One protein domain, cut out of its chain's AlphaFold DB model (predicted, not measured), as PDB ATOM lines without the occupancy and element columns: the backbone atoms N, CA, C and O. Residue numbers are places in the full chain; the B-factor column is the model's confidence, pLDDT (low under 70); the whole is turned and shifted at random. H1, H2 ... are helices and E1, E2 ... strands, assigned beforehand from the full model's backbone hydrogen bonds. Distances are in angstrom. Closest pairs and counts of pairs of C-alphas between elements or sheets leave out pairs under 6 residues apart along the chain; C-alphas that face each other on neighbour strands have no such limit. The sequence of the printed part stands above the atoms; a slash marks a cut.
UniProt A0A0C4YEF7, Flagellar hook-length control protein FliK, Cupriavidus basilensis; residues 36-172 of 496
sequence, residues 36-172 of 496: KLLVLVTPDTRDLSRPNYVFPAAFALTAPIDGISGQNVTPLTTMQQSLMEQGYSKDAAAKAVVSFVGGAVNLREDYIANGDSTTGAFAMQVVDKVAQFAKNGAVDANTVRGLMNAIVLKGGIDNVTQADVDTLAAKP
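AT A GLANCE: This is residues 36 to 172 of the 496 residues of the protein "Flagellar hook-length control protein FliK" of Cupriavidus basilensis (UniProt A0A0C4YEF7). Short helix H1 makes the core of a cluster of crossed helices, with H2, H3 and H4 packing on it from different sides and H5 farther out on H4. A two-stranded hairpin, E1 and E2, packs on H1 mainly through E2, and the long link of residues 42 to 58 loops out beyond the strands. The printed part has 137 residues, with two named strands and then five named helices along the chain, E1 E2 H1 H2 H3 H4 H5; the sheet, order E1 - E2, is antiparallel, and the class is mostly helix. The whole is compact, with a radius of gyration of the C-alphas of 14.0 A, and rounded, spanning 36 by 35 by 27 A.

IN THESE COORDINATES: Find C-alpha 36 at (349.231, 220.455, 185.444); from there E1 runs through residues 36 to 41, 15.7 A. E2 takes residues 59 to 64, 17.0 A. H1 is residues 75 to 84, 14.1 A, and H2 is residues 90 to 100, 15.3 A. Find C-alpha 117 at (349.491, 225.990, 211.524); there H3, the longest helix, begins its 22.9 A through residues 117 to 132. H4 is residues 141 to 153, 18.2 A, and H5 is residues 162 to 170, 12.2 A, ending with C-alpha 170 at (341.086, 202.149, 189.239).

HOW THE PARTS SIT: Begin at H1, the hub. It touches H2 at a steep tilt of 51 degrees, opposite ways; their closest C-alphas, of Gln 80 and Ala 93, are 5.1 A apart. H4, with residues 145 to 149 alone, touches H1 about perpendicular, at 89 degrees, and the closest C-alphas are those of Ser 82 and Arg 145, 5.0 A. H3 touches H1 with residues 123 to 127 alone, closest at the C-alphas of Pro 75 and Ala 123, 5.5 A; the tilt of 68 degrees is steep, only just short of about perpendicular. Look next at E2, whose closest C-alpha pair with H1 is Thr 62 and Thr 78, 4.5 A. E1 and E2 form a hairpin, with N 37 and O 63 at 2.9 A and N 59 and O 41 at 2.9 A, both within hydrogen-bond range. H5 touches H4 at a steep tilt of 63 degrees, opposite ways, closest at the C-alphas of Gly 146 and Ala 169, 4.2 A; H5 and H1 are apart. In H1, H2, H3, H4 and H5 every O i to N i+4 pair is within hydrogen-bond range.

THE WHOLE: The two C-alphas farthest apart are those of Asn 52 and Ser 89, 38.6 A. The printed part has no cut. The links E1 to E2 and H2 to H3 are long, with 17 and 16 residues. The mean pLDDT of the printed part is 90.7; look for values under 70 at residues 67 to 68 and residue 172.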
ATOM      1  N   LYS A  36     348.798 220.880 184.110       89.19
ATOM      2  CA  LYS A  36     349.231 220.455 185.444       89.19
ATOM      3  C   LYS A  36     350.690 220.811 185.721       89.19
ATOM      4  O   LYS A  36     351.588 220.596 184.904       89.19
ATOM      5  N   LEU A  37     350.957 221.303 186.927       92.69
ATOM      6  CA  LEU A  37     352.293 221.261 187.520       92.69
ATOM      7  C   LEU A  37     352.442 219.965 188.303       92.69
ATOM      8  O   LEU A  37     351.562 219.613 189.082       92.69
ATOM      9  N   LEU A  38     353.578 219.298 188.108       94.31
ATOM     10  CA  LEU A  38     354.001 218.138 188.882       94.31
ATOM     11  C   LEU A  38     355.251 218.525 189.671       94.31
ATOM     12  O   LEU A  38     356.207 219.053 189.094       94.31
ATOM     13  N   VAL A  39     355.250 218.252 190.972       95.12
ATOM     14  CA  VAL A  39     356.418 218.395 191.846       95.12
ATOM     15  C   VAL A  39     356.773 217.026 192.392       95.12
ATOM     16  O   VAL A  39     356.026 216.450 193.181       95.12
ATOM     17  N   LEU A  40     357.918 216.507 191.957       95.31
ATOM     18  CA  LEU A  40     358.429 215.223 192.410       95.31
ATOM     19  C   LEU A  40     359.110 215.380 193.772       95.31
ATOM     20  O   LEU A  40     360.144 216.040 193.886       95.31
ATOM     21  N   VAL A  41     358.546 214.732 194.785       95.38
ATOM     22  CA  VAL A  41     359.168 214.521 196.091       95.38
ATOM     23  C   VAL A  41     359.903 213.188 196.050       95.38
ATOM     24  O   VAL A  41     359.371 212.180 195.590       95.38
ATOM     25  N   THR A  42     361.141 213.179 196.524       95.31
ATOM     26  CA  THR A  42     362.013 211.999 196.592       95.31
ATOM     27  C   THR A  42     362.664 211.902 197.973       95.31
ATOM     28  O   THR A  42     362.663 212.892 198.709       95.31
ATOM     29  N   PRO A  43     363.299 210.770 198.329       95.06
ATOM     30  CA  PRO A  43     364.095 210.676 199.557       95.06
ATOM     31  C   PRO A  43     365.211 211.731 199.684       95.06
ATOM     32  O   PRO A  43     365.610 212.063 200.795       95.06
ATOM     33  N   ASP A  44     365.677 212.308 198.569       92.81
ATOM     34  CA  ASP A  44     366.672 213.394 198.556       92.81
ATOM     35  C   ASP A  44     366.058 214.790 198.773       92.81
ATOM     36  O   ASP A  44     366.777 215.794 198.861       92.81
ATOM     37  N   THR A  45     364.728 214.886 198.820       94.00
ATOM     38  CA  THR A  45     364.016 216.146 199.047       94.00
ATOM     39  C   THR A  45     364.158 216.566 200.503       94.00
ATOM     40  O   THR A  45     363.981 215.766 201.419       94.00
ATOM     41  N   ARG A  46     364.471 217.845 200.727       91.69
ATOM     42  CA  ARG A  46     364.626 218.401 202.072       91.69
ATOM     43  C   ARG A  46     363.300 218.946 202.573       91.69
ATOM     44  O   ARG A  46     362.723 219.822 201.938       91.69
ATOM     45  N   ASP A  47     362.880 218.484 203.741       92.31
ATOM     46  CA  ASP A  47     361.752 219.066 204.457       92.31
ATOM     47  C   ASP A  47     362.248 220.149 205.430       92.31
ATOM     48  O   ASP A  47     362.868 219.850 206.452       92.31
ATOM     49  N   LEU A  48     361.994 221.420 205.107       90.25
ATOM     50  CA  LEU A  48     362.388 222.547 205.964       90.25
ATOM     51  C   LEU A  48     361.578 222.621 207.266       90.25
ATOM     52  O   LEU A  48     362.073 223.155 208.258       90.25
ATOM     53  N   SER A  49     360.357 222.083 207.273       87.88
ATOM     54  CA  SER A  49     359.479 222.068 208.449       87.88
ATOM     55  C   SER A  49     359.828 220.939 209.422       87.88
ATOM     56  O   SER A  49     359.574 221.048 210.623       87.88
ATOM     57  N   ARG A  50     360.465 219.870 208.921       90.50
ATOM     58  CA  ARG A  50     360.892 218.700 209.699       90.50
ATOM     59  C   ARG A  50     362.390 218.437 209.503       90.50
ATOM     60  O   ARG A  50     362.773 217.601 208.681       90.50
ATOM     61  N   PRO A  51     363.267 219.108 210.275       87.88
ATOM     62  CA  PRO A  51     364.707 218.899 210.177       87.88
ATOM     63  C   PRO A  51     365.086 217.421 210.337       87.88
ATOM     64  O   PRO A  51     364.668 216.765 211.289       87.88
ATOM     65  N   ASN A  52     365.925 216.917 209.428       89.94
ATOM     66  CA  ASN A  52     366.385 215.518 209.347       89.94
ATOM     67  C   ASN A  52     365.326 214.483 208.937       89.94
ATOM     68  O   ASN A  52     365.630 213.289 208.931       89.94
ATOM     69  N   TYR A  53     364.109 214.900 208.586       93.69
ATOM     70  CA  TYR A  53     363.138 213.983 208.006       93.69
ATOM     71  C   TYR A  53     363.579 213.571 206.597       93.69
ATOM     72  O   TYR A  53     363.980 214.406 205.787       93.69
ATOM     73  N   VAL A  54     363.490 212.273 206.321       94.81
ATOM     74  CA  VAL A  54     363.742 211.684 205.005       94.81
ATOM     75  C   VAL A  54     362.427 211.103 204.519       94.81
ATOM     76  O   VAL A  54     361.837 210.263 205.200       94.81
ATOM     77  N   PHE A  55     361.972 211.534 203.343       95.50
ATOM     78  CA  PHE A  55     360.776 210.965 202.733       95.50
ATOM     79  C   PHE A  55     361.010 209.475 202.440       95.50
ATOM     80  O   PHE A  55     361.967 209.142 201.737       95.50
ATOM     81  N   PRO A  56     360.168 208.558 202.951       94.81
ATOM     82  CA  PRO A  56     360.410 207.124 202.802       94.81
ATOM     83  C   PRO A  56     360.013 206.585 201.419       94.81
ATOM     84  O   PRO A  56     360.287 205.427 201.110       94.81
ATOM     85  N   ALA A  57     359.378 207.411 200.582       96.25
ATOM     86  CA  ALA A  57     358.978 207.068 199.227       96.25
ATOM     87  C   ALA A  57     359.014 208.291 198.306       96.25
ATOM     88  O   ALA A  57     358.837 209.423 198.761       96.25
ATOM     89  N   ALA A  58     359.205 208.047 197.010       96.75
ATOM     90  CA  ALA A  58     359.022 209.061 195.981       96.75
ATOM     91  C   ALA A  58     357.548 209.166 195.554       96.75
ATOM     92  O   ALA A  58     356.869 208.150 195.416       96.75
ATOM     93  N   PHE A  59     357.054 210.376 195.324       96.44
ATOM     94  CA  PHE A  59     355.693 210.637 194.846       96.44
ATOM     95  C   PHE A  59     355.616 212.024 194.204       96.44
ATOM     96  O   PHE A  59     356.484 212.866 194.432       96.44
ATOM     97  N   ALA A  60     354.579 212.279 193.409       95.81
ATOM     98  CA  ALA A  60     354.339 213.594 192.825       95.81
ATOM     99  C   ALA A  60     353.175 214.302 193.530       95.81
ATOM    100  O   ALA A  60     352.111 213.715 193.724       95.81
ATOM    101  N   LEU A  61     353.374 215.571 193.882       96.69
ATOM    102  CA  LEU A  61     352.286 216.500 194.185       96.69
ATOM    103  C   LEU A  61     351.888 217.240 192.913       96.69
ATOM    104  O   LEU A  61     352.724 217.463 192.033       96.69
ATOM    105  N   THR A  62     350.620 217.629 192.819       95.38
ATOM    106  CA  THR A  62     350.064 218.224 191.604       95.38
ATOM    107  C   THR A  62     349.311 219.518 191.882       95.38
ATOM    108  O   THR A  62     348.809 219.762 192.983       95.38
ATOM    109  N   ALA A  63     349.253 220.394 190.881       93.56
ATOM    110  CA  ALA A  63     348.420 221.587 190.927       93.56
ATOM    111  C   ALA A  63     347.899 221.956 189.531       93.56
ATOM    112  O   ALA A  63     348.678 221.905 188.573       93.56
ATOM    113  N   PRO A  64     346.631 222.389 189.402       90.94
ATOM    114  CA  PRO A  64     346.134 222.964 188.159       90.94
ATOM    115  C   PRO A  64     346.743 224.353 187.940       90.94
ATOM    116  O   PRO A  64     346.698 225.198 188.841       90.94
ATOM    117  N   ILE A  65     347.258 224.609 186.739       88.06
ATOM    118  CA  ILE A  65     347.805 225.905 186.328       88.06
ATOM    119  C   ILE A  65     346.660 226.857 185.993       88.06
ATOM    120  O   ILE A  65     345.731 226.522 185.254       88.06
ATOM    121  N   ASP A  66     346.716 228.067 186.537       74.50
ATOM    122  CA  ASP A  66     345.691 229.097 186.367       74.50
ATOM    123  C   ASP A  66     346.199 230.398 185.738       74.50
ATOM    124  O   ASP A  66     345.470 231.385 185.717       74.50
ATOM    125  N   GLY A  67     347.422 230.380 185.201       69.50
ATOM    126  CA  GLY A  67     348.028 231.522 184.516       69.50
ATOM    127  C   GLY A  67     348.559 232.612 185.453       69.50
ATOM    128  O   GLY A  67     348.911 233.691 184.979       69.50
ATOM    129  N   ILE A  68     348.632 232.360 186.767       68.38
ATOM    130  CA  ILE A  68     349.124 233.315 187.770       68.38
ATOM    131  C   ILE A  68     350.559 232.950 188.192       68.38
ATOM    132  O   ILE A  68     350.902 231.784 188.373       68.38
ATOM    133  N   SER A  69     351.421 233.956 188.376       73.06
ATOM    134  CA  SER A  69     352.776 233.773 188.915       73.06
ATOM    135  C   SER A  69     352.764 233.564 190.435       73.06
ATOM    136  O   SER A  69     352.038 234.265 191.137       73.06
ATOM    137  N   GLY A  70     353.636 232.693 190.954       77.38
ATOM    138  CA  GLY A  70     353.808 232.491 192.404       77.38
ATOM    139  C   GLY A  70     352.907 231.413 193.018       77.38
ATOM    140  O   GLY A  70     352.620 231.458 194.209       77.38
ATOM    141  N   GLN A  71     352.445 230.450 192.218       87.50
ATOM    142  CA  GLN A  71     351.655 229.315 192.693       87.50
ATOM    143  C   GLN A  71     352.517 228.292 193.451       87.50
ATOM    144  O   GLN A  71     353.472 227.748 192.886       87.50
ATOM    145  N   ASN A  72     352.119 227.949 194.682       92.81
ATOM    146  CA  ASN A  72     352.645 226.775 195.381       92.81
ATOM    147  C   ASN A  72     351.898 225.502 194.966       92.81
ATOM    148  O   ASN A  72     350.685 225.518 194.732       92.81
ATOM    149  N   VAL A  73     352.632 224.390 194.920       94.81
ATOM    150  CA  VAL A  73     352.077 223.043 194.758       94.81
ATOM    151  C   VAL A  73     351.994 222.409 196.140       94.81
ATOM    152  O   VAL A  73     353.015 222.173 196.783       94.81
ATOM    153  N   THR A  74     350.775 222.164 196.611       95.81
ATOM    154  CA  THR A  74     350.489 221.707 197.975       95.81
ATOM    155  C   THR A  74     349.703 220.391 197.954       95.81
ATOM    156  O   THR A  74     349.123 220.008 196.929       95.81
ATOM    157  N   PRO A  75     349.603 219.678 199.087       96.50
ATOM    158  CA  PRO A  75     348.666 218.563 199.206       96.50
ATOM    159  C   PRO A  75     347.213 218.972 198.910       96.50
ATOM    160  O   PRO A  75     346.459 218.191 198.340       96.50
ATOM    161  N   LEU A  76     346.832 220.221 199.202       97.06
ATOM    162  CA  LEU A  76     345.498 220.757 198.928       97.06
ATOM    163  C   LEU A  76     345.275 221.041 197.433       97.06
ATOM    164  O   LEU A  76     344.203 220.721 196.916       97.06
ATOM    165  N   THR A  77     346.269 221.568 196.706       96.25
ATOM    166  CA  THR A  77     346.173 221.653 195.234       96.25
ATOM    167  C   THR A  77     346.143 220.267 194.596       96.25
ATOM    168  O   THR A  77     345.454 220.074 193.597       96.25
ATOM    169  N   THR A  78     346.825 219.290 195.201       97.00
ATOM    170  CA  THR A  78     346.821 217.891 194.742       97.00
ATOM    171  C   THR A  78     345.438 217.268 194.937       97.00
ATOM    172  O   THR A  78     344.934 216.586 194.043       97.00
ATOM    173  N   MET A  79     344.766 217.554 196.060       97.00
ATOM    174  CA  MET A  79     343.363 217.180 196.275       97.00
ATOM    175  C   MET A  79     342.432 217.835 195.258       97.00
ATOM    176  O   MET A  79     341.601 217.149 194.667       97.00
ATOM    177  N   GLN A  80     342.600 219.136 195.001       94.69
ATOM    178  CA  GLN A  80     341.816 219.842 193.988       94.69
ATOM    179  C   GLN A  80     341.975 219.181 192.615       94.69
ATOM    180  O   GLN A  80     340.974 218.876 191.968       94.69
ATOM    181  N   GLN A  81     343.214 218.919 192.188       93.25
ATOM    182  CA  GLN A  81     343.490 218.252 190.918       93.25
ATOM    183  C   GLN A  81     342.878 216.846 190.877       93.25
ATOM    184  O   GLN A  81     342.281 216.468 189.876       93.25
ATOM    185  N   SER A  82     342.959 216.091 191.974       93.12
ATOM    186  CA  SER A  82     342.410 214.731 192.048       93.12
ATOM    187  C   SER A  82     340.882 214.704 191.924       93.12
ATOM    188  O   SER A  82     340.335 213.812 191.272       93.12
ATOM    189  N   LEU A  83     340.189 215.702 192.490       90.06
ATOM    190  CA  LEU A  83     338.748 215.898 192.298       90.06
ATOM    191  C   LEU A  83     338.431 216.337 190.864       90.06
ATOM    192  O   LEU A  83     337.460 215.859 190.276       90.06
ATOM    193  N   MET A  84     339.251 217.208 190.266       87.12
ATOM    194  CA  MET A  84     339.108 217.559 188.850       87.12
ATOM    195  C   MET A  84     339.230 216.316 187.964       87.12
ATOM    196  O   MET A  84     338.409 216.112 187.076       87.12
ATOM    197  N   GLU A  85     340.163 215.420 188.259       86.25
ATOM    198  CA  GLU A  85     340.329 214.153 187.540       86.25
ATOM    199  C   GLU A  85     339.180 213.149 187.761       86.25
ATOM    200  O   GLU A  85     339.099 212.166 187.028       86.25
ATOM    201  N   GLN A  86     338.273 213.410 188.715       80.25
ATOM    202  CA  GLN A  86     336.984 212.717 188.879       80.25
ATOM    203  C   GLN A  86     335.802 213.426 188.195       80.25
ATOM    204  O   GLN A  86     334.682 212.925 188.242       80.25
ATOM    205  N   GLY A  87     336.015 214.594 187.590       75.94
ATOM    206  CA  GLY A  87     334.970 215.348 186.888       75.94
ATOM    207  C   GLY A  87     334.423 216.559 187.624       75.94
ATOM    208  O   GLY A  87     333.511 217.222 187.135       75.94
ATOM    209  N   TYR A  88     335.006 216.939 188.757       78.44
ATOM    210  CA  TYR A  88     334.687 218.241 189.331       78.44
ATOM    211  C   TYR A  88     335.197 219.348 188.398       78.44
ATOM    212  O   TYR A  88     336.282 219.243 187.809       78.44
ATOM    213  N   SER A  89     334.433 220.435 188.260       75.75
ATOM    214  CA  SER A  89     334.983 221.672 187.696       75.75
ATOM    215  C   SER A  89     336.074 222.201 188.627       75.75
ATOM    216  O   SER A  89     336.093 221.882 189.819       75.75
ATOM    217  N   LYS A  90     336.985 223.026 188.112       82.00
ATOM    218  CA  LYS A  90     338.066 223.613 188.918       82.00
ATOM    219  C   LYS A  90     337.541 224.337 190.165       82.00
ATOM    220  O   LYS A  90     338.109 224.169 191.246       82.00
ATOM    221  N   ASP A  91     336.451 225.088 190.017       81.94
ATOM    222  CA  ASP A  91     335.821 225.846 191.104       81.94
ATOM    223  C   ASP A  91     335.074 224.939 192.081       81.94
ATOM    224  O   ASP A  91     335.175 225.125 193.294       81.94
ATOM    225  N   ALA A  92     334.361 223.923 191.580       80.50
ATOM    226  CA  ALA A  92     333.686 222.949 192.434       80.50
ATOM    227  C   ALA A  92     334.697 222.128 193.245       80.50
ATOM    228  O   ALA A  92     334.509 221.946 194.445       80.50
ATOM    229  N   ALA A  93     335.793 221.696 192.615       89.19
ATOM    230  CA  ALA A  93     336.899 221.015 193.278       89.19
ATOM    231  C   ALA A  93     337.536 221.913 194.342       89.19
ATOM    232  O   ALA A  93     337.717 221.484 195.479       89.19
ATOM    233  N   ALA A  94     337.819 223.180 194.010       91.00
ATOM    234  CA  ALA A  94     338.378 224.125 194.970       91.00
ATOM    235  C   ALA A  94     337.447 224.312 196.174       91.00
ATOM    236  O   ALA A  94     337.873 224.173 197.318       91.00
ATOM    237  N   LYS A  95     336.159 224.563 195.921       89.12
ATOM    238  CA  LYS A  95     335.145 224.738 196.966       89.12
ATOM    239  C   LYS A  95     334.994 223.488 197.830       89.12
ATOM    240  O   LYS A  95     334.854 223.623 199.044       89.12
ATOM    241  N   ALA A  96     335.028 222.298 197.234       88.75
ATOM    242  CA  ALA A  96     334.976 221.033 197.959       88.75
ATOM    243  C   ALA A  96     336.170 220.877 198.912       88.75
ATOM    244  O   ALA A  96     335.954 220.614 200.092       88.75
ATOM    245  N   VAL A  97     337.402 221.124 198.449       94.31
ATOM    246  CA  VAL A  97     338.602 221.056 199.306       94.31
ATOM    247  C   VAL A  97     338.559 222.118 200.406       94.31
ATOM    248  O   VAL A  97     338.785 221.791 201.567       94.31
ATOM    249  N   VAL A  98     338.206 223.366 200.077       93.12
ATOM    250  CA  VAL A  98     338.086 224.451 201.067       93.12
ATOM    251  C   VAL A  98     337.052 224.105 202.135       93.12
ATOM    252  O   VAL A  98     337.311 224.288 203.320       93.12
ATOM    253  N   SER A  99     335.893 223.583 201.730       89.62
ATOM    254  CA  SER A  99     334.823 223.206 202.660       89.62
ATOM    255  C   SER A  99     335.248 222.033 203.541       89.62
ATOM    256  O   SER A  99     334.995 222.048 204.743       89.62
ATOM    257  N   PHE A 100     335.936 221.051 202.955       89.88
ATOM    258  CA  PHE A 100     336.457 219.881 203.652       89.88
ATOM    259  C   PHE A 100     337.449 220.254 204.765       89.88
ATOM    260  O   PHE A 100     337.365 219.697 205.856       89.88
ATOM    261  N   VAL A 101     338.335 221.233 204.539       89.50
ATOM    262  CA  VAL A 101     339.310 221.663 205.561       89.50
ATOM    263  C   VAL A 101     338.810 222.775 206.498       89.50
ATOM    264  O   VAL A 101     339.590 223.298 207.288       89.50
ATOM    265  N   GLY A 102     337.523 223.143 206.450       84.06
ATOM    266  CA  GLY A 102     336.913 224.063 207.426       84.06
ATOM    267  C   GLY A 102     336.557 225.469 206.923       84.06
ATOM    268  O   GLY A 102     336.179 226.317 207.727       84.06
ATOM    269  N   GLY A 103     336.610 225.727 205.614       76.69
ATOM    270  CA  GLY A 103     335.869 226.824 204.970       76.69
ATOM    271  C   GLY A 103     336.604 228.148 204.728       76.69
ATOM    272  O   GLY A 103     335.983 229.072 204.208       76.69
ATOM    273  N   ALA A 104     337.896 228.267 205.050       81.88
ATOM    274  CA  ALA A 104     338.651 229.515 204.870       81.88
ATOM    275  C   ALA A 104     340.152 229.271 204.633       81.88
ATOM    276  O   ALA A 104     340.985 229.643 205.452       81.88
ATOM    277  N   VAL A 105     340.497 228.636 203.509       91.44
ATOM    278  CA  VAL A 105     341.891 228.368 203.127       91.44
ATOM    279  C   VAL A 105     342.145 228.768 201.677       91.44
ATOM    280  O   VAL A 105     341.285 228.596 200.812       91.44
ATOM    281  N   ASN A 106     343.349 229.249 201.389       91.44
ATOM    282  CA  ASN A 106     343.838 229.368 200.023       91.44
ATOM    283  C   ASN A 106     344.656 228.122 199.664       91.44
ATOM    284  O   ASN A 106     345.691 227.847 200.262       91.44
ATOM    285  N   LEU A 107     344.225 227.355 198.662       93.56
ATOM    286  CA  LEU A 107     344.865 226.078 198.311       93.56
ATOM    287  C   LEU A 107     346.326 226.231 197.841       93.56
ATOM    288  O   LEU A 107     347.068 225.254 197.845       93.56
ATOM    289  N   ARG A 108     346.737 227.441 197.439       91.69
ATOM    290  CA  ARG A 108     348.046 227.740 196.830       91.69
ATOM    291  C   ARG A 108     348.985 228.530 197.739       91.69
ATOM    292  O   ARG A 108     350.047 228.950 197.284       91.69
ATOM    293  N   GLU A 109     348.590 228.810 198.973       92.00
ATOM    294  CA  GLU A 109     349.434 229.566 199.897       92.00
ATOM    295  C   GLU A 109     350.563 228.722 200.483       92.00
ATOM    296  O   GLU A 109     350.472 227.499 200.579       92.00
ATOM    297  N   ASP A 110     351.630 229.407 200.888       92.19
ATOM    298  CA  ASP A 110     352.628 228.826 201.774       92.19
ATOM    299  C   ASP A 110     352.089 228.897 203.207       92.19
ATOM    300  O   ASP A 110     352.178 229.924 203.885       92.19
ATOM    301  N   TYR A 111     351.500 227.792 203.662       92.56
ATOM    302  CA  TYR A 111     350.897 227.685 204.994       92.56
ATOM    303  C   TYR A 111     351.904 227.899 206.123       92.56
ATOM    304  O   TYR A 111     351.527 228.344 207.207       92.56
ATOM    305  N   ILE A 112     353.182 227.598 205.881       90.38
ATOM    306  CA  ILE A 112     354.234 227.737 206.884       90.38
ATOM    307  C   ILE A 112     354.638 229.203 206.997       90.38
ATOM    308  O   ILE A 112     354.625 229.754 208.098       90.38
ATOM    309  N   ALA A 113     354.935 229.858 205.872       91.06
ATOM    310  CA  ALA A 113     355.294 231.277 205.862       91.06
ATOM    311  C   ALA A 113     354.144 232.178 206.341       91.06
ATOM    312  O   ALA A 113     354.391 233.172 207.026       91.06
ATOM    313  N   ASN A 114     352.894 231.808 206.044       90.06
ATOM    314  CA  ASN A 114     351.707 232.564 206.453       90.06
ATOM    315  C   ASN A 114     351.251 232.271 207.894       90.06
ATOM    316  O   ASN A 114     350.331 232.924 208.385       90.06
ATOM    317  N   GLY A 115     351.881 231.321 208.592       91.12
ATOM    318  CA  GLY A 115     351.532 230.972 209.971       91.12
ATOM    319  C   GLY A 115     350.200 230.225 210.123       91.12
ATOM    320  O   GLY A 115     349.660 230.169 211.229       91.12
ATOM    321  N   ASP A 116     349.676 229.628 209.050       92.69
ATOM    322  CA  ASP A 116     348.493 228.765 209.090       92.69
ATOM    323  C   ASP A 116     348.884 227.360 209.574       92.69
ATOM    324  O   ASP A 116     349.048 226.404 208.809       92.69
ATOM    325  N   SER A 117     349.060 227.238 210.891       91.25
ATOM    326  CA  SER A 117     349.491 225.990 211.524       91.25
ATOM    327  C   SER A 117     348.500 224.843 211.329       91.25
ATOM    328  O   SER A 117     348.914 223.687 211.291       91.25
ATOM    329  N   THR A 118     347.202 225.142 211.221       92.19
ATOM    330  CA  THR A 118     346.153 224.124 211.078       92.19
ATOM    331  C   THR A 118     346.222 223.487 209.698       92.19
ATOM    332  O   THR A 118     346.342 222.263 209.592       92.19
ATOM    333  N   THR A 119     346.227 224.302 208.641       93.44
ATOM    334  CA  THR A 119     346.349 223.794 207.270       93.44
ATOM    335  C   THR A 119     347.720 223.168 207.037       93.44
ATOM    336  O   THR A 119     347.809 222.103 206.425       93.44
ATOM    337  N   GLY A 120     348.791 223.767 207.571       93.50
ATOM    338  CA  GLY A 120     350.140 223.205 207.498       93.50
ATOM    339  C   GLY A 120     350.245 221.817 208.141       93.50
ATOM    340  O   GLY A 120     350.810 220.901 207.543       93.50
ATOM    341  N   ALA A 121     349.648 221.621 209.323       93.12
ATOM    342  CA  ALA A 121     349.610 220.318 209.989       93.12
ATOM    343  C   ALA A 121     348.829 219.276 209.181       93.12
ATOM    344  O   ALA A 121     349.305 218.153 209.001       93.12
ATOM    345  N   PHE A 122     347.666 219.653 208.649       94.50
ATOM    346  CA  PHE A 122     346.880 218.778 207.787       94.50
ATOM    347  C   PHE A 122     347.654 218.387 206.516       94.50
ATOM    348  O   PHE A 122     347.739 217.207 206.181       94.50
ATOM    349  N   ALA A 123     348.290 219.349 205.843       95.31
ATOM    350  CA  ALA A 123     349.111 219.098 204.661       95.31
ATOM    351  C   ALA A 123     350.248 218.096 204.949       95.31
ATOM    352  O   ALA A 123     350.455 217.164 204.169       95.31
ATOM    353  N   MET A 124     350.939 218.223 206.089       94.25
ATOM    354  CA  MET A 124     351.955 217.249 206.513       94.25
ATOM    355  C   MET A 124     351.370 215.845 206.725       94.25
ATOM    356  O   MET A 124     351.954 214.870 206.252       94.25
ATOM    357  N   GLN A 125     350.205 215.728 207.371       95.81
ATOM    358  CA  GLN A 125     349.538 214.434 207.572       95.81
ATOM    359  C   GLN A 125     349.165 213.763 206.247       95.81
ATOM    360  O   GLN A 125     349.315 212.549 206.110       95.81
ATOM    361  N   VAL A 126     348.710 214.537 205.257       96.69
ATOM    362  CA  VAL A 126     348.427 214.014 203.914       96.69
ATOM    363  C   VAL A 126     349.694 213.446 203.281       96.69
ATOM    364  O   VAL A 126     349.662 212.341 202.745       96.69
ATOM    365  N   VAL A 127     350.815 214.164 203.366       95.94
ATOM    366  CA  VAL A 127     352.102 213.706 202.823       95.94
ATOM    367  C   VAL A 127     352.577 212.419 203.503       95.94
ATOM    368  O   VAL A 127     352.968 211.471 202.819       95.94
ATOM    369  N   ASP A 128     352.482 212.341 204.829       95.75
ATOM    370  CA  ASP A 128     352.815 211.116 205.562       95.75
ATOM    371  C   ASP A 128     351.888 209.960 205.169       95.75
ATOM    372  O   ASP A 128     352.345 208.825 205.008       95.75
ATOM    373  N   LYS A 129     350.596 210.237 204.954       97.06
ATOM    374  CA  LYS A 129     349.630 209.234 204.499       97.06
ATOM    375  C   LYS A 129     349.949 208.734 203.093       97.06
ATOM    376  O   LYS A 129     349.896 207.528 202.888       97.06
ATOM    377  N   VAL A 130     350.321 209.609 202.154       97.06
ATOM    378  CA  VAL A 130     350.753 209.220 200.794       97.06
ATOM    379  C   VAL A 130     351.863 208.181 200.872       97.06
ATOM    380  O   VAL A 130     351.774 207.128 200.242       97.06
ATOM    381  N   ALA A 131     352.868 208.429 201.707       94.06
ATOM    382  CA  ALA A 131     354.016 207.545 201.819       94.06
ATOM    383  C   ALA A 131     353.676 206.150 202.390       94.06
ATOM    384  O   ALA A 131     354.382 205.186 202.092       94.06
ATOM    385  N   GLN A 132     352.577 206.004 203.145       95.31
ATOM    386  CA  GLN A 132     352.099 204.697 203.632       95.31
ATOM    387  C   GLN A 132     351.612 203.774 202.503       95.31
ATOM    388  O   GLN A 132     351.595 202.560 202.684       95.31
ATOM    389  N   PHE A 133     351.242 204.330 201.346       95.38
ATOM    390  CA  PHE A 133     350.762 203.574 200.183       95.38
ATOM    391  C   PHE A 133     351.867 203.234 199.175       95.38
ATOM    392  O   PHE A 133     351.585 202.762 198.071       95.38
ATOM    393  N   ALA A 134     353.130 203.467 199.534       93.56
ATOM    394  CA  ALA A 134     354.250 203.219 198.644       93.56
ATOM    395  C   ALA A 134     354.423 201.730 198.322       93.56
ATOM    396  O   ALA A 134     354.464 200.869 199.204       93.56
ATOM    397  N   LYS A 135     354.619 201.438 197.036       89.75
ATOM    398  CA  LYS A 135     355.022 200.127 196.525       89.75
ATOM    399  C   LYS A 135     356.397 200.288 195.879       89.75
ATOM    400  O   LYS A 135     356.596 201.147 195.029       89.75
ATOM    401  N   ASN A 136     357.368 199.475 196.299       90.06
ATOM    402  CA  ASN A 136     358.753 199.533 195.805       90.06
ATOM    403  C   ASN A 136     359.429 200.914 195.970       90.06
ATOM    404  O   ASN A 136     360.193 201.341 195.110       90.06
ATOM    405  N   GLY A 137     359.147 201.617 197.075       92.88
ATOM    406  CA  GLY A 137     359.753 202.921 197.377       92.88
ATOM    407  C   GLY A 137     359.175 204.101 196.588       92.88
ATOM    408  O   GLY A 137     359.730 205.197 196.654       92.88
ATOM    409  N   ALA A 138     358.068 203.910 195.868       95.00
ATOM    410  CA  ALA A 138     357.367 204.977 195.166       95.00
ATOM    411  C   ALA A 138     355.843 204.844 195.298       95.00
ATOM    412  O   ALA A 138     355.316 203.759 195.545       95.00
ATOM    413  N   VAL A 139     355.136 205.954 195.120       96.25
ATOM    414  CA  VAL A 139     353.678 206.010 194.996       96.25
ATOM    415  C   VAL A 139     353.368 206.526 193.596       96.25
ATOM    416  O   VAL A 139     353.803 207.618 193.226       96.25
ATOM    417  N   ASP A 140     352.652 205.736 192.800       93.62
ATOM    418  CA  ASP A 140     352.251 206.145 191.455       93.62
ATOM    419  C   ASP A 140     351.116 207.185 191.492       93.62
ATOM    420  O   ASP A 140     350.393 207.322 192.485       93.62
ATOM    421  N   ALA A 141     350.942 207.914 190.389       91.44
ATOM    422  CA  ALA A 141     349.967 208.997 190.293       91.44
ATOM    423  C   ALA A 141     348.516 208.540 190.530       91.44
ATOM    424  O   ALA A 141     347.741 209.273 191.146       91.44
ATOM    425  N   ASN A 142     348.146 207.327 190.097       90.88
ATOM    426  CA  ASN A 142     346.792 206.820 190.316       90.88
ATOM    427  C   ASN A 142     346.551 206.552 191.800       90.88
ATOM    428  O   ASN A 142     345.471 206.873 192.295       90.88
ATOM    429  N   THR A 143     347.553 206.031 192.511       95.38
ATOM    430  CA  THR A 143     347.492 205.818 193.963       95.38
ATOM    431  C   THR A 143     347.408 207.143 194.730       95.38
ATOM    432  O   THR A 143     346.565 207.270 195.619       95.38
ATOM    433  N   VAL A 144     348.202 208.163 194.363       96.56
ATOM    434  CA  VAL A 144     348.101 209.510 194.972       96.56
ATOM    435  C   VAL A 144     346.696 210.083 194.774       96.56
ATOM    436  O   VAL A 144     346.053 210.482 195.745       96.56
ATOM    437  N   ARG A 145     346.187 210.064 193.538       95.12
ATOM    438  CA  ARG A 145     344.834 210.528 193.198       95.12
ATOM    439  C   ARG A 145     343.757 209.765 193.970       95.12
ATOM    440  O   ARG A 145     342.863 210.378 194.553       95.12
ATOM    441  N   GLY A 146     343.847 208.434 193.992       93.94
ATOM    442  CA  GLY A 146     342.929 207.559 194.721       93.94
ATOM    443  C   GLY A 146     342.876 207.902 196.208       93.94
ATOM    444  O   GLY A 146     341.789 208.044 196.763       93.94
ATOM    445  N   LEU A 147     344.034 208.142 196.832       97.69
ATOM    446  CA  LEU A 147     344.127 208.573 198.224       97.69
ATOM    447  C   LEU A 147     343.491 209.944 198.464       97.69
ATOM    448  O   LEU A 147     342.687 210.074 199.384       97.69
ATOM    449  N   MET A 148     343.806 210.957 197.654       97.25
ATOM    450  CA  MET A 148     343.218 212.294 197.825       97.25
ATOM    451  C   MET A 148     341.692 212.253 197.754       97.25
ATOM    452  O   MET A 148     341.000 212.829 198.594       97.25
ATOM    453  N   ASN A 149     341.173 211.512 196.779       94.56
ATOM    454  CA  ASN A 149     339.743 211.325 196.589       94.56
ATOM    455  C   ASN A 149     339.112 210.551 197.752       94.56
ATOM    456  O   ASN A 149     338.023 210.909 198.202       94.56
ATOM    457  N   ALA A 150     339.809 209.543 198.286       94.69
ATOM    458  CA  ALA A 150     339.357 208.789 199.448       94.69
ATOM    459  C   ALA A 150     339.283 209.673 200.699       94.69
ATOM    460  O   ALA A 150     338.300 209.603 201.426       94.69
ATOM    461  N   ILE A 151     340.276 210.535 200.939       95.81
ATOM    462  CA  ILE A 151     340.300 211.437 202.104       95.81
ATOM    463  C   ILE A 151     339.058 212.334 202.117       95.81
ATOM    464  O   ILE A 151     338.384 212.433 203.144       95.81
ATOM    465  N   VAL A 152     338.729 212.936 200.970       91.50
ATOM    466  CA  VAL A 152     337.539 213.788 200.824       91.50
ATOM    467  C   VAL A 152     336.262 212.966 201.004       91.50
ATOM    468  O   VAL A 152     335.398 213.343 201.794       91.50
ATOM    469  N   LEU A 153     336.156 211.815 200.330       87.38
ATOM    470  CA  LEU A 153     334.972 210.950 200.382       87.38
ATOM    471  C   LEU A 153     334.692 210.407 201.792       87.38
ATOM    472  O   LEU A 153     333.539 210.286 202.199       87.38
ATOM    473  N   LYS A 154     335.742 210.064 202.540       91.25
ATOM    474  CA  LYS A 154     335.653 209.467 203.880       91.25
ATOM    475  C   LYS A 154     335.637 210.507 205.002       91.25
ATOM    476  O   LYS A 154     335.595 210.127 206.174       91.25
ATOM    477  N   GLY A 155     335.672 211.798 204.666       88.44
ATOM    478  CA  GLY A 155     335.602 212.881 205.645       88.44
ATOM    479  C   GLY A 155     336.832 212.984 206.555       88.44
ATOM    480  O   GLY A 155     336.726 213.551 207.637       88.44
ATOM    481  N   GLY A 156     337.982 212.423 206.163       90.94
ATOM    482  CA  GLY A 156     339.193 212.445 206.985       90.94
ATOM    483  C   GLY A 156     340.245 211.407 206.593       90.94
ATOM    484  O   GLY A 156     339.936 210.375 206.002       90.94
ATOM    485  N   ILE A 157     341.501 211.682 206.959       93.94
ATOM    486  CA  ILE A 157     342.681 210.859 206.632       93.94
ATOM    487  C   ILE A 157     342.629 209.483 207.310       93.94
ATOM    488  O   ILE A 157     342.972 208.468 206.698       93.94
ATOM    489  N   ASP A 158     342.176 209.445 208.562       92.88
ATOM    490  CA  ASP A 158     342.189 208.235 209.393       92.88
ATOM    491  C   ASP A 158     341.148 207.194 208.960       92.88
ATOM    492  O   ASP A 158     341.288 206.009 209.254       92.88
ATOM    493  N   ASN A 159     340.136 207.617 208.200       91.62
ATOM    494  CA  ASN A 159     339.047 206.764 207.731       91.62
ATOM    495  C   ASN A 159     339.364 206.041 206.410       91.62
ATOM    496  O   ASN A 159     338.515 205.301 205.907       91.62
ATOM    497  N   VAL A 160     340.541 206.283 205.818       95.50
ATOM    498  CA  VAL A 160     340.925 205.755 204.502       95.50
ATOM    499  C   VAL A 160     341.671 204.429 204.616       95.50
ATOM    500  O   VAL A 160     342.714 204.335 205.276       95.50
ATOM    501  N   THR A 161     341.179 203.424 203.894       94.81
ATOM    502  CA  THR A 161     341.772 202.086 203.771       94.81
ATOM    503  C   THR A 161     342.417 201.859 202.398       94.81
ATOM    504  O   THR A 161     342.167 202.599 201.449       94.81
ATOM    505  N   GLN A 162     343.214 200.792 202.259       94.12
ATOM    506  CA  GLN A 162     343.766 200.369 200.963       94.12
ATOM    507  C   GLN A 162     342.685 200.064 199.928       94.12
ATOM    508  O   GLN A 162     342.835 200.447 198.774       94.12
ATOM    509  N   ALA A 163     341.583 199.433 200.341       89.50
ATOM    510  CA  ALA A 163     340.487 199.121 199.435       89.50
ATOM    511  C   ALA A 163     339.820 200.393 198.883       89.50
ATOM    512  O   ALA A 163     339.483 200.434 197.700       89.50
ATOM    513  N   ASP A 164     339.680 201.442 199.707       90.12
ATOM    514  CA  ASP A 164     339.158 202.737 199.250       90.12
ATOM    515  C   ASP A 164     340.086 203.350 198.183       90.12
ATOM    516  O   ASP A 164     339.621 203.795 197.131       90.12
ATOM    517  N   VAL A 165     341.404 203.330 198.434       94.62
ATOM    518  CA  VAL A 165     342.414 203.863 197.505       94.62
ATOM    519  C   VAL A 165     342.438 203.075 196.201       94.62
ATOM    520  O   VAL A 165     342.368 203.692 195.143       94.62
ATOM    521  N   ASP A 166     342.486 201.743 196.252       88.69
ATOM    522  CA  ASP A 166     342.529 200.888 195.059       88.69
ATOM    523  C   ASP A 166     341.268 201.074 194.198       88.69
ATOM    524  O   ASP A 166     341.363 201.211 192.977       88.69
ATOM    525  N   THR A 167     340.094 201.169 194.835       79.31
ATOM    526  CA  THR A 167     338.813 201.415 194.150       79.31
ATOM    527  C   THR A 167     338.833 202.741 193.394       79.31
ATOM    528  O   THR A 167     338.444 202.807 192.229       79.31
ATOM    529  N   LEU A 168     339.304 203.813 194.035       84.88
ATOM    530  CA  LEU A 168     339.347 205.140 193.420       84.88
ATOM    531  C   LEU A 168     340.491 205.283 192.409       84.88
ATOM    532  O   LEU A 168     340.325 205.972 191.405       84.88
ATOM    533  N   ALA A 169     341.622 204.611 192.629       87.69
ATOM    534  CA  ALA A 169     342.763 204.586 191.716       87.69
ATOM    535  C   ALA A 169     342.449 203.850 190.403       87.69
ATOM    536  O   ALA A 169     343.001 204.214 189.363       87.69
ATOM    537  N   ALA A 170     341.543 202.867 190.429       79.56
ATOM    538  CA  ALA A 170     341.086 202.149 189.239       79.56
ATOM    539  C   ALA A 170     340.174 202.991 188.328       79.56
ATOM    540  O   ALA A 170     340.098 202.723 187.127       79.56
ATOM    541  N   LYS A 171     339.513 204.030 188.865       73.50
ATOM    542  CA  LYS A 171     338.611 204.887 188.080       73.50
ATOM    543  C   LYS A 171     339.354 205.601 186.948       73.50
ATOM    544  O   LYS A 171     340.462 206.082 187.193       73.50
ATOM    545  N   PRO A 172     338.772 205.757 185.749       67.88
ATOM    546  CA  PRO A 172     339.395 206.531 184.679       67.88
ATOM    547  C   PRO A 172     339.722 207.969 185.100       67.88
ATOM    548  O   PRO A 172     339.014 208.579 185.898       67.88
TER     549      PRO A 172